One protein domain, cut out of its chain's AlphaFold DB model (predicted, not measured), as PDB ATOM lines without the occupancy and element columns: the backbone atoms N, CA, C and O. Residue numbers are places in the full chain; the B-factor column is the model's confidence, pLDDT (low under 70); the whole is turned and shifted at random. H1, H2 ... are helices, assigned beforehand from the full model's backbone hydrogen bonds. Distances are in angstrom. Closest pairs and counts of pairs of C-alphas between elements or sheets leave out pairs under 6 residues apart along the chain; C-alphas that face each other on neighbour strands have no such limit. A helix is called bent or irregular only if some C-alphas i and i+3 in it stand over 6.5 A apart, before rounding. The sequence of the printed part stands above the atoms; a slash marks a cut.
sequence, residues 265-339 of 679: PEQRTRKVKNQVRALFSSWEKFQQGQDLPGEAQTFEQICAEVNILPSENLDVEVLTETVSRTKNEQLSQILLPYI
ATOM      1  N   PRO A 265     177.275 161.992 142.513       89.75
ATOM      2  CA  PRO A 265     176.992 160.600 142.168       89.75
ATOM      3  C   PRO A 265     178.238 159.707 142.229       89.75
ATOM      4  O   PRO A 265     178.185 158.605 142.766       89.75
ATOM      5  N   GLU A 266     179.393 160.189 141.768       90.62
ATOM      6  CA  GLU A 266     180.647 159.422 141.734       90.62
ATOM      7  C   GLU A 266     181.114 159.061 143.144       90.62
ATOM      8  O   GLU A 266     181.583 157.946 143.394       90.62
ATOM      9  N   GLN A 267     180.988 159.999 144.087       89.50
ATOM     10  CA  GLN A 267     181.341 159.767 145.483       89.50
ATOM     11  C   GLN A 267     180.420 158.725 146.117       89.50
ATOM     12  O   GLN A 267     180.922 157.813 146.785       89.50
ATOM     13  N   ARG A 268     179.106 158.831 145.872       90.44
ATOM     14  CA  ARG A 268     178.103 157.866 146.347       90.44
ATOM     15  C   ARG A 268     178.361 156.475 145.764       90.44
ATOM     16  O   ARG A 268     178.539 155.527 146.526       90.44
ATOM     17  N   THR A 269     178.512 156.360 144.445       91.12
ATOM     18  CA  THR A 269     178.810 155.100 143.741       91.12
ATOM     19  C   THR A 269     180.096 154.455 144.245       91.12
ATOM     20  O   THR A 269     180.121 153.262 144.540       91.12
ATOM     21  N   ARG A 270     181.166 155.237 144.433       91.50
ATOM     22  CA  ARG A 270     182.429 154.724 144.981       91.50
ATOM     23  C   ARG A 270     182.263 154.164 146.397       91.50
ATOM     24  O   ARG A 270     182.876 153.143 146.709       91.50
ATOM     25  N   LYS A 271     181.476 154.817 147.262       91.50
ATOM     26  CA  LYS A 271     181.216 154.319 148.622       91.50
ATOM     27  C   LYS A 271     180.395 153.033 148.611       91.50
ATOM     28  O   LYS A 271     180.814 152.076 149.256       91.50
ATOM     29  N   VAL A 272     179.307 152.985 147.834       92.19
ATOM     30  CA  VAL A 272     178.490 151.768 147.665       92.19
ATOM     31  C   VAL A 272     179.363 150.611 147.191       92.19
ATOM     32  O   VAL A 272     179.405 149.573 147.838       92.19
ATOM     33  N   LYS A 273     180.150 150.818 146.133       92.56
ATOM     34  CA  LYS A 273     181.077 149.818 145.594       92.56
ATOM     35  C   LYS A 273     182.036 149.257 146.646       92.56
ATOM     36  O   LYS A 273     182.199 148.046 146.766       92.56
ATOM     37  N   ASN A 274     182.687 150.135 147.407       92.69
ATOM     38  CA  ASN A 274     183.622 149.715 148.451       92.69
ATOM     39  C   ASN A 274     182.919 148.931 149.562       92.69
ATOM     40  O   ASN A 274     183.480 147.954 150.054       92.69
ATOM     41  N   GLN A 275     181.701 149.333 149.928       91.81
ATOM     42  CA  GLN A 275     180.930 148.619 150.931       91.81
ATOM     43  C   GLN A 275     180.484 147.244 150.437       91.81
ATOM     44  O   GLN A 275     180.644 146.269 151.161       91.81
ATOM     45  N   VAL A 276     179.964 147.141 149.212       92.75
ATOM     46  CA  VAL A 276     179.548 145.858 148.632       92.75
ATOM     47  C   VAL A 276     180.726 144.882 148.599       92.75
ATOM     48  O   VAL A 276     180.553 143.722 148.955       92.75
ATOM     49  N   ARG A 277     181.943 145.348 148.277       93.56
ATOM     50  CA  ARG A 277     183.162 144.523 148.376       93.56
ATOM     51  C   ARG A 277     183.439 144.044 149.800       93.56
ATOM     52  O   ARG A 277     183.766 142.880 149.984       93.56
ATOM     53  N   ALA A 278     183.320 144.926 150.792       91.50
ATOM     54  CA  ALA A 278     183.534 144.556 152.190       91.50
ATOM     55  C   ALA A 278     182.508 143.511 152.658       91.50
ATOM     56  O   ALA A 278     182.892 142.494 153.224       91.50
ATOM     57  N   LEU A 279     181.226 143.727 152.345       92.06
ATOM     58  CA  LEU A 279     180.136 142.800 152.655       92.06
ATOM     59  C   LEU A 279     180.315 141.443 151.957       92.06
ATOM     60  O   LEU A 279     180.081 140.409 152.577       92.06
ATOM     61  N   PHE A 280     180.781 141.437 150.703       93.38
ATOM     62  CA  PHE A 280     181.129 140.212 149.982       93.38
ATOM     63  C   PHE A 280     182.237 139.431 150.699       93.38
ATOM     64  O   PHE A 280     182.067 138.248 150.977       93.38
ATOM     65  N   SER A 281     183.328 140.095 151.095       90.69
ATOM     66  CA  SER A 281     184.406 139.445 151.852       90.69
ATOM     67  C   SER A 281     183.949 138.899 153.212       90.69
ATOM     68  O   SER A 281     184.435 137.851 153.638       90.69
ATOM     69  N   SER A 282     183.025 139.579 153.900       89.38
ATOM     70  CA  SER A 282     182.419 139.065 155.140       89.38
ATOM     71  C   SER A 282     181.526 137.845 154.871       89.38
ATOM     72  O   SER A 282     181.524 136.882 155.638       89.38
ATOM     73  N   TRP A 283     180.799 137.837 153.750       92.38
ATOM     74  CA  TRP A 283     180.000 136.689 153.318       92.38
ATOM     75  C   TRP A 283     180.866 135.464 152.969       92.38
ATOM     76  O   TRP A 283     180.556 134.361 153.422       92.38
ATOM     77  N   GLU A 284     181.991 135.634 152.266       90.88
ATOM     78  CA  GLU A 284     182.932 134.538 151.966       90.88
ATOM     79  C   GLU A 284     183.468 133.878 153.247       90.88
ATOM     80  O   GLU A 284     183.483 132.654 153.384       90.88
ATOM     81  N   LYS A 285     183.860 134.689 154.235       88.50
ATOM     82  CA  LYS A 285     184.309 134.189 155.542       88.50
ATOM     83  C   LYS A 285     183.187 133.503 156.317       88.50
ATOM     84  O   LYS A 285     183.444 132.525 157.020       88.50
ATOM     85  N   PHE A 286     181.949 133.985 156.197       87.62
ATOM     86  CA  PHE A 286     180.784 133.348 156.807       87.62
ATOM     87  C   PHE A 286     180.540 131.944 156.234       87.62
ATOM     88  O   PHE A 286     180.343 131.011 157.011       87.62
ATOM     89  N   GLN A 287     180.668 131.753 154.914       86.44
ATOM     90  CA  GLN A 287     180.606 130.420 154.286       86.44
ATOM     91  C   GLN A 287     181.712 129.479 154.794       86.44
ATOM     92  O   GLN A 287     181.515 128.270 154.902       86.44
ATOM     93  N   GLN A 288     182.860 130.037 155.187       86.69
ATOM     94  CA  GLN A 288     183.977 129.305 155.796       86.69
ATOM     95  C   GLN A 288     183.835 129.116 157.321       86.69
ATOM     96  O   GLN A 288     184.730 128.559 157.960       86.69
ATOM     97  N   GLY A 289     182.728 129.569 157.922       82.25
ATOM     98  CA  GLY A 289     182.429 129.438 159.351       82.25
ATOM     99  C   GLY A 289     183.166 130.425 160.265       82.25
ATOM    100  O   GLY A 289     183.310 130.145 161.454       82.25
ATOM    101  N   GLN A 290     183.666 131.548 159.734       74.06
ATOM    102  CA  GLN A 290     184.592 132.446 160.440       74.06
ATOM    103  C   GLN A 290     184.033 133.830 160.813       74.06
ATOM    104  O   GLN A 290     184.739 134.563 161.504       74.06
ATOM    105  N   ASP A 291     182.815 134.211 160.398       64.94
ATOM    106  CA  ASP A 291     182.374 135.619 160.476       64.94
ATOM    107  C   ASP A 291     181.021 135.899 161.155       64.94
ATOM    108  O   ASP A 291     180.219 135.001 161.424       64.94
ATOM    109  N   LEU A 292     180.778 137.188 161.435       63.47
ATOM    110  CA  LEU A 292     179.544 137.716 162.022       63.47
ATOM    111  C   LEU A 292     178.361 137.580 161.037       63.47
ATOM    112  O   LEU A 292     178.383 138.194 159.969       63.47
ATOM    113  N   PRO A 293     177.266 136.883 161.400       70.50
ATOM    114  CA  PRO A 293     176.165 136.598 160.473       70.50
ATOM    115  C   PRO A 293     175.446 137.845 159.928       70.50
ATOM    116  O   PRO A 293     174.834 137.771 158.871       70.50
ATOM    117  N   GLY A 294     175.516 138.997 160.605       77.00
ATOM    118  CA  GLY A 294     174.770 140.199 160.205       77.00
ATOM    119  C   GLY A 294     175.250 140.852 158.900       77.00
ATOM    120  O   GLY A 294     174.428 141.265 158.083       77.00
ATOM    121  N   GLU A 295     176.563 140.932 158.673       84.00
ATOM    122  CA  GLU A 295     177.111 141.528 157.441       84.00
ATOM    123  C   GLU A 295     176.895 140.607 156.238       84.00
ATOM    124  O   GLU A 295     176.463 141.062 155.179       84.00
ATOM    125  N   ALA A 296     177.100 139.301 156.432       85.38
ATOM    126  CA  ALA A 296     176.812 138.287 155.426       85.38
ATOM    127  C   ALA A 296     175.324 138.286 155.027       85.38
ATOM    128  O   ALA A 296     175.008 138.278 153.842       85.38
ATOM    129  N   GLN A 297     174.407 138.392 155.994       87.00
ATOM    130  CA  GLN A 297     172.970 138.525 155.719       87.00
ATOM    131  C   GLN A 297     172.638 139.805 154.948       87.00
ATOM    132  O   GLN A 297     171.790 139.783 154.062       87.00
ATOM    133  N   THR A 298     173.308 140.919 155.258       89.81
ATOM    134  CA  THR A 298     173.116 142.180 154.523       89.81
ATOM    135  C   THR A 298     173.548 142.024 153.063       89.81
ATOM    136  O   THR A 298     172.859 142.493 152.159       89.81
ATOM    137  N   PHE A 299     174.653 141.314 152.811       92.06
ATOM    138  CA  PHE A 299     175.079 140.976 151.453       92.06
ATOM    139  C   PHE A 299     174.045 140.116 150.711       92.06
ATOM    140  O   PHE A 299     173.686 140.425 149.575       92.06
ATOM    141  N   GLU A 300     173.535 139.065 151.354       90.75
ATOM    142  CA  GLU A 300     172.504 138.193 150.779       90.75
ATOM    143  C   GLU A 300     171.210 138.957 150.474       90.75
ATOM    144  O   GLU A 300     170.611 138.739 149.423       90.75
ATOM    145  N   GLN A 301     170.818 139.900 151.337       91.00
ATOM    146  CA  GLN A 301     169.684 140.795 151.097       91.00
ATOM    147  C   GLN A 301     169.910 141.675 149.866       91.00
ATOM    148  O   GLN A 301     169.041 141.725 149.003       91.00
ATOM    149  N   ILE A 302     171.080 142.314 149.731       92.75
ATOM    150  CA  ILE A 302     171.408 143.121 148.541       92.75
ATOM    151  C   ILE A 302     171.290 142.272 147.272       92.75
ATOM    152  O   ILE A 302     170.642 142.695 146.318       92.75
ATOM    153  N   CYS A 303     171.881 141.075 147.277       93.19
ATOM    154  CA  CYS A 303     171.815 140.115 146.175       93.19
ATOM    155  C   CYS A 303     170.367 139.725 145.829       93.19
ATOM    156  O   CYS A 303     169.994 139.739 144.654       93.19
ATOM    157  N   ALA A 304     169.532 139.454 146.836       91.94
ATOM    158  CA  ALA A 304     168.117 139.144 146.649       91.94
ATOM    159  C   ALA A 304     167.341 140.312 146.016       91.94
ATOM    160  O   ALA A 304     166.615 140.097 145.046       91.94
ATOM    161  N   GLU A 305     167.545 141.548 146.486       92.56
ATOM    162  CA  GLU A 305     166.861 142.742 145.957       92.56
ATOM    163  C   GLU A 305     167.200 143.041 144.487       92.56
ATOM    164  O   GLU A 305     166.423 143.697 143.788       92.56
ATOM    165  N   VAL A 306     168.351 142.563 144.001       92.00
ATOM    166  CA  VAL A 306     168.768 142.693 142.595       92.00
ATOM    167  C   VAL A 306     168.655 141.389 141.797       92.00
ATOM    168  O   VAL A 306     169.095 141.342 140.650       92.00
ATOM    169  N   ASN A 307     168.040 140.348 142.368       91.25
ATOM    170  CA  ASN A 307     167.857 139.025 141.758       91.25
ATOM    171  C   ASN A 307     169.163 138.355 141.284       91.25
ATOM    172  O   ASN A 307     169.198 137.698 140.242       91.25
ATOM    173  N   ILE A 308     170.239 138.507 142.054       91.75
ATOM    174  CA  ILE A 308     171.521 137.835 141.829       91.75
ATOM    175  C   ILE A 308     171.719 136.794 142.928       91.75
ATOM    176  O   ILE A 308     171.504 137.070 144.103       91.75
ATOM    177  N   LEU A 309     172.143 135.585 142.557       90.50
ATOM    178  CA  LEU A 309     172.512 134.565 143.538       90.50
ATOM    179  C   LEU A 309     173.919 134.856 144.089       90.50
ATOM    180  O   LEU A 309     174.856 134.982 143.291       90.50
ATOM    181  N   PRO A 310     174.098 134.925 145.422       90.38
ATOM    182  CA  PRO A 310     175.421 134.999 146.033       90.38
ATOM    183  C   PRO A 310     176.294 133.817 145.586       90.38
ATOM    184  O   PRO A 310     175.856 132.667 145.618       90.38
ATOM    185  N   SER A 311     177.528 134.086 145.157       90.81
ATOM    186  CA  SER A 311     178.501 133.045 144.804       90.81
ATOM    187  C   SER A 311     179.932 133.555 144.972       90.81
ATOM    188  O   SER A 311     180.173 134.748 144.824       90.81
ATOM    189  N   GLU A 312     180.886 132.652 145.215       85.44
ATOM    190  CA  GLU A 312     182.320 132.983 145.347       85.44
ATOM    191  C   GLU A 312     182.916 133.622 144.077       85.44
ATOM    192  O   GLU A 312     183.913 134.328 144.139       85.44
ATOM    193  N   ASN A 313     182.293 133.408 142.914       87.19
ATOM    194  CA  ASN A 313     182.736 133.969 141.634       87.19
ATOM    195  C   ASN A 313     181.965 135.237 141.237       87.19
ATOM    196  O   ASN A 313     182.033 135.655 140.078       87.19
ATOM    197  N   LEU A 314     181.176 135.818 142.146       90.19
ATOM    198  CA  LEU A 314     180.387 136.998 141.826       90.19
ATOM    199  C   LEU A 314     181.298 138.202 141.572       90.19
ATOM    200  O   LEU A 314     182.071 138.614 142.434       90.19
ATOM    201  N   ASP A 315     181.149 138.821 140.402       90.69
ATOM    202  CA  ASP A 315     181.814 140.084 140.114       90.69
ATOM    203  C   ASP A 315     181.094 141.240 140.831       90.69
ATOM    204  O   ASP A 315     179.960 141.609 140.506       90.69
ATOM    205  N   VAL A 316     181.776 141.837 141.810       88.00
ATOM    206  CA  VAL A 316     181.262 142.977 142.580       88.00
ATOM    207  C   VAL A 316     181.009 144.208 141.697       88.00
ATOM    208  O   VAL A 316     180.142 145.026 142.021       88.00
ATOM    209  N   GLU A 317     181.720 144.359 140.577       89.19
ATOM    210  CA  GLU A 317     181.451 145.434 139.616       89.19
ATOM    211  C   GLU A 317     180.073 145.264 138.983       89.19
ATOM    212  O   GLU A 317     179.272 146.200 138.997       89.19
ATOM    213  N   VAL A 318     179.768 144.049 138.522       89.88
ATOM    214  CA  VAL A 318     178.468 143.702 137.932       89.88
ATOM    215  C   VAL A 318     177.352 143.878 138.956       89.88
ATOM    216  O   VAL A 318     176.301 144.436 138.635       89.88
ATOM    217  N   LEU A 319     177.580 143.466 140.208       90.44
ATOM    218  CA  LEU A 319     176.614 143.677 141.286       90.44
ATOM    219  C   LEU A 319     176.360 145.172 141.528       90.44
ATOM    220  O   LEU A 319     175.210 145.596 141.594       90.44
ATOM    221  N   THR A 320     177.412 145.991 141.602       88.75
ATOM    222  CA  THR A 320     177.294 147.443 141.835       88.75
ATOM    223  C   THR A 320     176.601 148.160 140.672       88.75
ATOM    224  O   THR A 320     175.776 149.055 140.883       88.75
ATOM    225  N   GLU A 321     176.904 147.769 139.434       89.50
ATOM    226  CA  GLU A 321     176.234 148.286 138.238       89.50
ATOM    227  C   GLU A 321     174.747 147.911 138.237       89.50
ATOM    228  O   GLU A 321     173.891 148.752 137.956       89.50
ATOM    229  N   THR A 322     174.426 146.675 138.625       90.62
ATOM    230  CA  THR A 322     173.041 146.205 138.749       90.62
ATOM    231  C   THR A 322     172.300 146.964 139.846       90.62
ATOM    232  O   THR A 322     171.207 147.461 139.595       90.62
ATOM    233  N   VAL A 323     172.910 147.155 141.021       90.06
ATOM    234  CA  VAL A 323     172.377 147.998 142.106       90.06
ATOM    235  C   VAL A 323     172.038 149.400 141.601       90.06
ATOM    236  O   VAL A 323     170.950 149.895 141.864       90.06
ATOM    237  N   SER A 324     172.931 150.012 140.819       85.75
ATOM    238  CA  SER A 324     172.735 151.371 140.290       85.75
ATOM    239  C   SER A 324     171.577 151.467 139.284       85.75
ATOM    240  O   SER A 324     170.988 152.531 139.097       85.75
ATOM    241  N   ARG A 325     171.247 150.357 138.611       86.62
ATOM    242  CA  ARG A 325     170.107 150.253 137.684       86.62
ATOM    243  C   ARG A 325     168.805 149.920 138.409       86.62
ATOM    244  O   ARG A 325     167.739 150.383 138.002       86.62
ATOM    245  N   THR A 326     168.889 149.127 139.471       83.56
ATOM    246  CA  THR A 326     167.753 148.677 140.270       83.56
ATOM    247  C   THR A 326     167.332 149.788 141.227       83.56
ATOM    248  O   THR A 326     167.769 149.862 142.370       83.56
ATOM    249  N   LYS A 327     166.447 150.674 140.760       78.56
ATOM    250  CA  LYS A 327     165.851 151.750 141.574       78.56
ATOM    251  C   LYS A 327     164.789 151.209 142.539       78.56
ATOM    252  O   LYS A 327     163.611 151.533 142.430       78.56
ATOM    253  N   ASN A 328     165.219 150.351 143.460       83.94
ATOM    254  CA  ASN A 328     164.394 149.713 144.480       83.94
ATOM    255  C   ASN A 328     164.504 150.491 145.808       83.94
ATOM    256  O   ASN A 328     165.596 150.870 146.240       83.94
ATOM    257  N   GLU A 329     163.365 150.756 146.445       85.88
ATOM    258  CA  GLU A 329     163.271 151.492 147.710       85.88
ATOM    259  C   GLU A 329     163.884 150.725 148.888       85.88
ATOM    260  O   GLU A 329     164.646 151.299 149.661       85.88
ATOM    261  N   GLN A 330     163.647 149.418 148.973       86.62
ATOM    262  CA  GLN A 330     164.222 148.548 149.998       86.62
ATOM    263  C   GLN A 330     165.745 148.461 149.861       86.62
ATOM    264  O   GLN A 330     166.475 148.617 150.840       86.62
ATOM    265  N   LEU A 331     166.242 148.329 148.628       88.88
ATOM    266  CA  LEU A 331     167.676 148.397 148.340       88.88
ATOM    267  C   LEU A 331     168.275 149.756 148.734       88.88
ATOM    268  O   LEU A 331     169.372 149.817 149.290       88.88
ATOM    269  N   SER A 332     167.544 150.844 148.478       88.12
ATOM    270  CA  SER A 332     167.971 152.192 148.857       88.12
ATOM    271  C   SER A 332     168.082 152.321 150.377       88.12
ATOM    272  O   SER A 332     169.101 152.803 150.855       88.12
ATOM    273  N   GLN A 333     167.112 151.810 151.142       87.69
ATOM    274  CA  GLN A 333     167.156 151.797 152.611       87.69
ATOM    275  C   GLN A 333     168.346 151.000 153.163       87.69
ATOM    276  O   GLN A 333     168.987 151.446 154.112       87.69
ATOM    277  N   ILE A 334     168.676 149.856 152.552       88.19
ATOM    278  CA  ILE A 334     169.841 149.046 152.945       88.19
ATOM    279  C   ILE A 334     171.148 149.811 152.702       88.19
ATOM    280  O   ILE A 334     172.072 149.744 153.512       88.19
ATOM    281  N   LEU A 335     171.246 150.532 151.580       90.38
ATOM    282  CA  LEU A 335     172.497 151.142 151.132       90.38
ATOM    283  C   LEU A 335     172.709 152.591 151.599       90.38
ATOM    284  O   LEU A 335     173.845 153.075 151.587       90.38
ATOM    285  N   LEU A 336     171.644 153.274 152.026       89.38
ATOM    286  CA  LEU A 336     171.660 154.671 152.467       89.38
ATOM    287  C   LEU A 336     172.736 154.972 153.530       89.38
ATOM    288  O   LEU A 336     173.489 155.936 153.343       89.38
ATOM    289  N   PRO A 337     172.908 154.145 154.588       87.88
ATOM    290  CA  PRO A 337     173.895 154.419 155.636       87.88
ATOM    291  C   PRO A 337     175.335 154.482 155.108       87.88
ATOM    292  O   PRO A 337     176.191 155.152 155.684       87.88
ATOM    293  N   TYR A 338     175.622 153.819 153.984       87.81
ATOM    294  CA  TYR A 338     176.969 153.753 153.414       87.81
ATOM    295  C   TYR A 338     177.328 154.964 152.558       87.81
ATOM    296  O   TYR A 338     178.512 155.251 152.379       87.81
ATOM    297  N   ILE A 339     176.341 155.694 152.031       90.38
ATOM    298  CA  ILE A 339     176.578 156.941 151.288       90.38
ATOM    299  C   ILE A 339     176.529 158.179 152.184       90.38
ATOM    300  O   ILE A 339     176.958 159.258 151.767       90.38
TER     301      ILE A 339
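What this domain is: This is residues 265 to 339 of the 679 residues of an uncharacterized protein of Candidatus Poseidoniales archaeon (UniProt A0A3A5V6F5). One long helix, H1, runs nearly the whole length of the domain, and three short helices, H2, H3 and H4, pack on one side of it at wide angles to it. H2 begins beside the later part of H1 and slants away from it, H3 crosses H1 beside Lys 273, and H4 comes up to the earlier part of H1 with its last residue, while the last residue of H2 and Leu 331 of H4 come together away from H1. The printed part has 75 residues with four named helices, in the order H1, H2, H3, H4, and no named strand, and the class is all helix. The whole is compact, with a radius of gyration of the C-alphas of 11.6 A, and its C-alphas span 35 by 21 by 20 A, an elongated outline.

How they stand to each other: H1, residues 265 to 287, is the hub and touches the three other helices. A tight link of five residues leads from it to H2, residues 293 to 305. H1 touches H2 with residues 276 to 286 alone, and the closest C-alphas of the two, those of Trp 283 and Ala 296, are 4.1 A apart. Their lines stand at a steep tilt of 58 degrees, opposite ways. H3, residues 316 to 325, touches H1 at a steep tilt of 51 degrees, opposite ways, and here the closest C-alphas are those of Lys 273 and Thr 320, 5.8 A apart. H4, residues 329 to 339, touches H1 with the closest C-alphas, those of Arg 268 and Ile 339, 5.3 A apart. H1 touches H4 with residues 268 to 275 alone. H1 and H4 are about perpendicular, at 80 degrees. The four touching pairs of helices have no shallow tilt among them, and the helix packing is mostly crossed. H2 touches H4, with the C-alphas of Glu 305 and Leu 331 the closest at 6.2 A, at a steep tilt of 50 degrees, opposite ways. H2 and H3 are close but not clearly touching, with the closest C-alphas, those of Cys 303 and Leu 319, 7.7 A apart. H3 and H4 are also close but not clearly touching, and their closest C-alphas, those of Val 323 and Leu 331, are 7.8 A apart. In H1, H2 and H3 every backbone O i to N i+4 pair is within hydrogen-bond range, while in H4 4 of 7 are. H4 is irregular: C-alphas 334 and 337 are 7.2 A apart.

Where its parts are: H1 begins at Pro 265, C-alpha at (176.992, 160.600, 142.168), and ends at Gln 287, C-alpha at (180.606, 130.420, 154.286), 32.7 A from first to last C-alpha. H2, from Pro 293 to Glu 305, is 18.3 A long. H3, from Val 316 to Arg 325, is 14.2 A long. H4 runs from Glu 329 to Ile 339, 14.8 A, and its last C-alpha is at (176.578, 156.941, 151.288).

The domain as a whole: The two C-alphas farthest apart are those of Pro 265 and Gly 289, at 36.0 A, whereas the first and last printed C-alphas, those of Pro 265 and Ile 339, are 9.8 A apart. The printed part has no cut. The links from H1 to H2 and from H3 to H4 are tight, the link of ten residues from H2 to H3 is short, and no link is long. The mean pLDDT of the printed part is 88.1, and residues 291 to 292 are under 70.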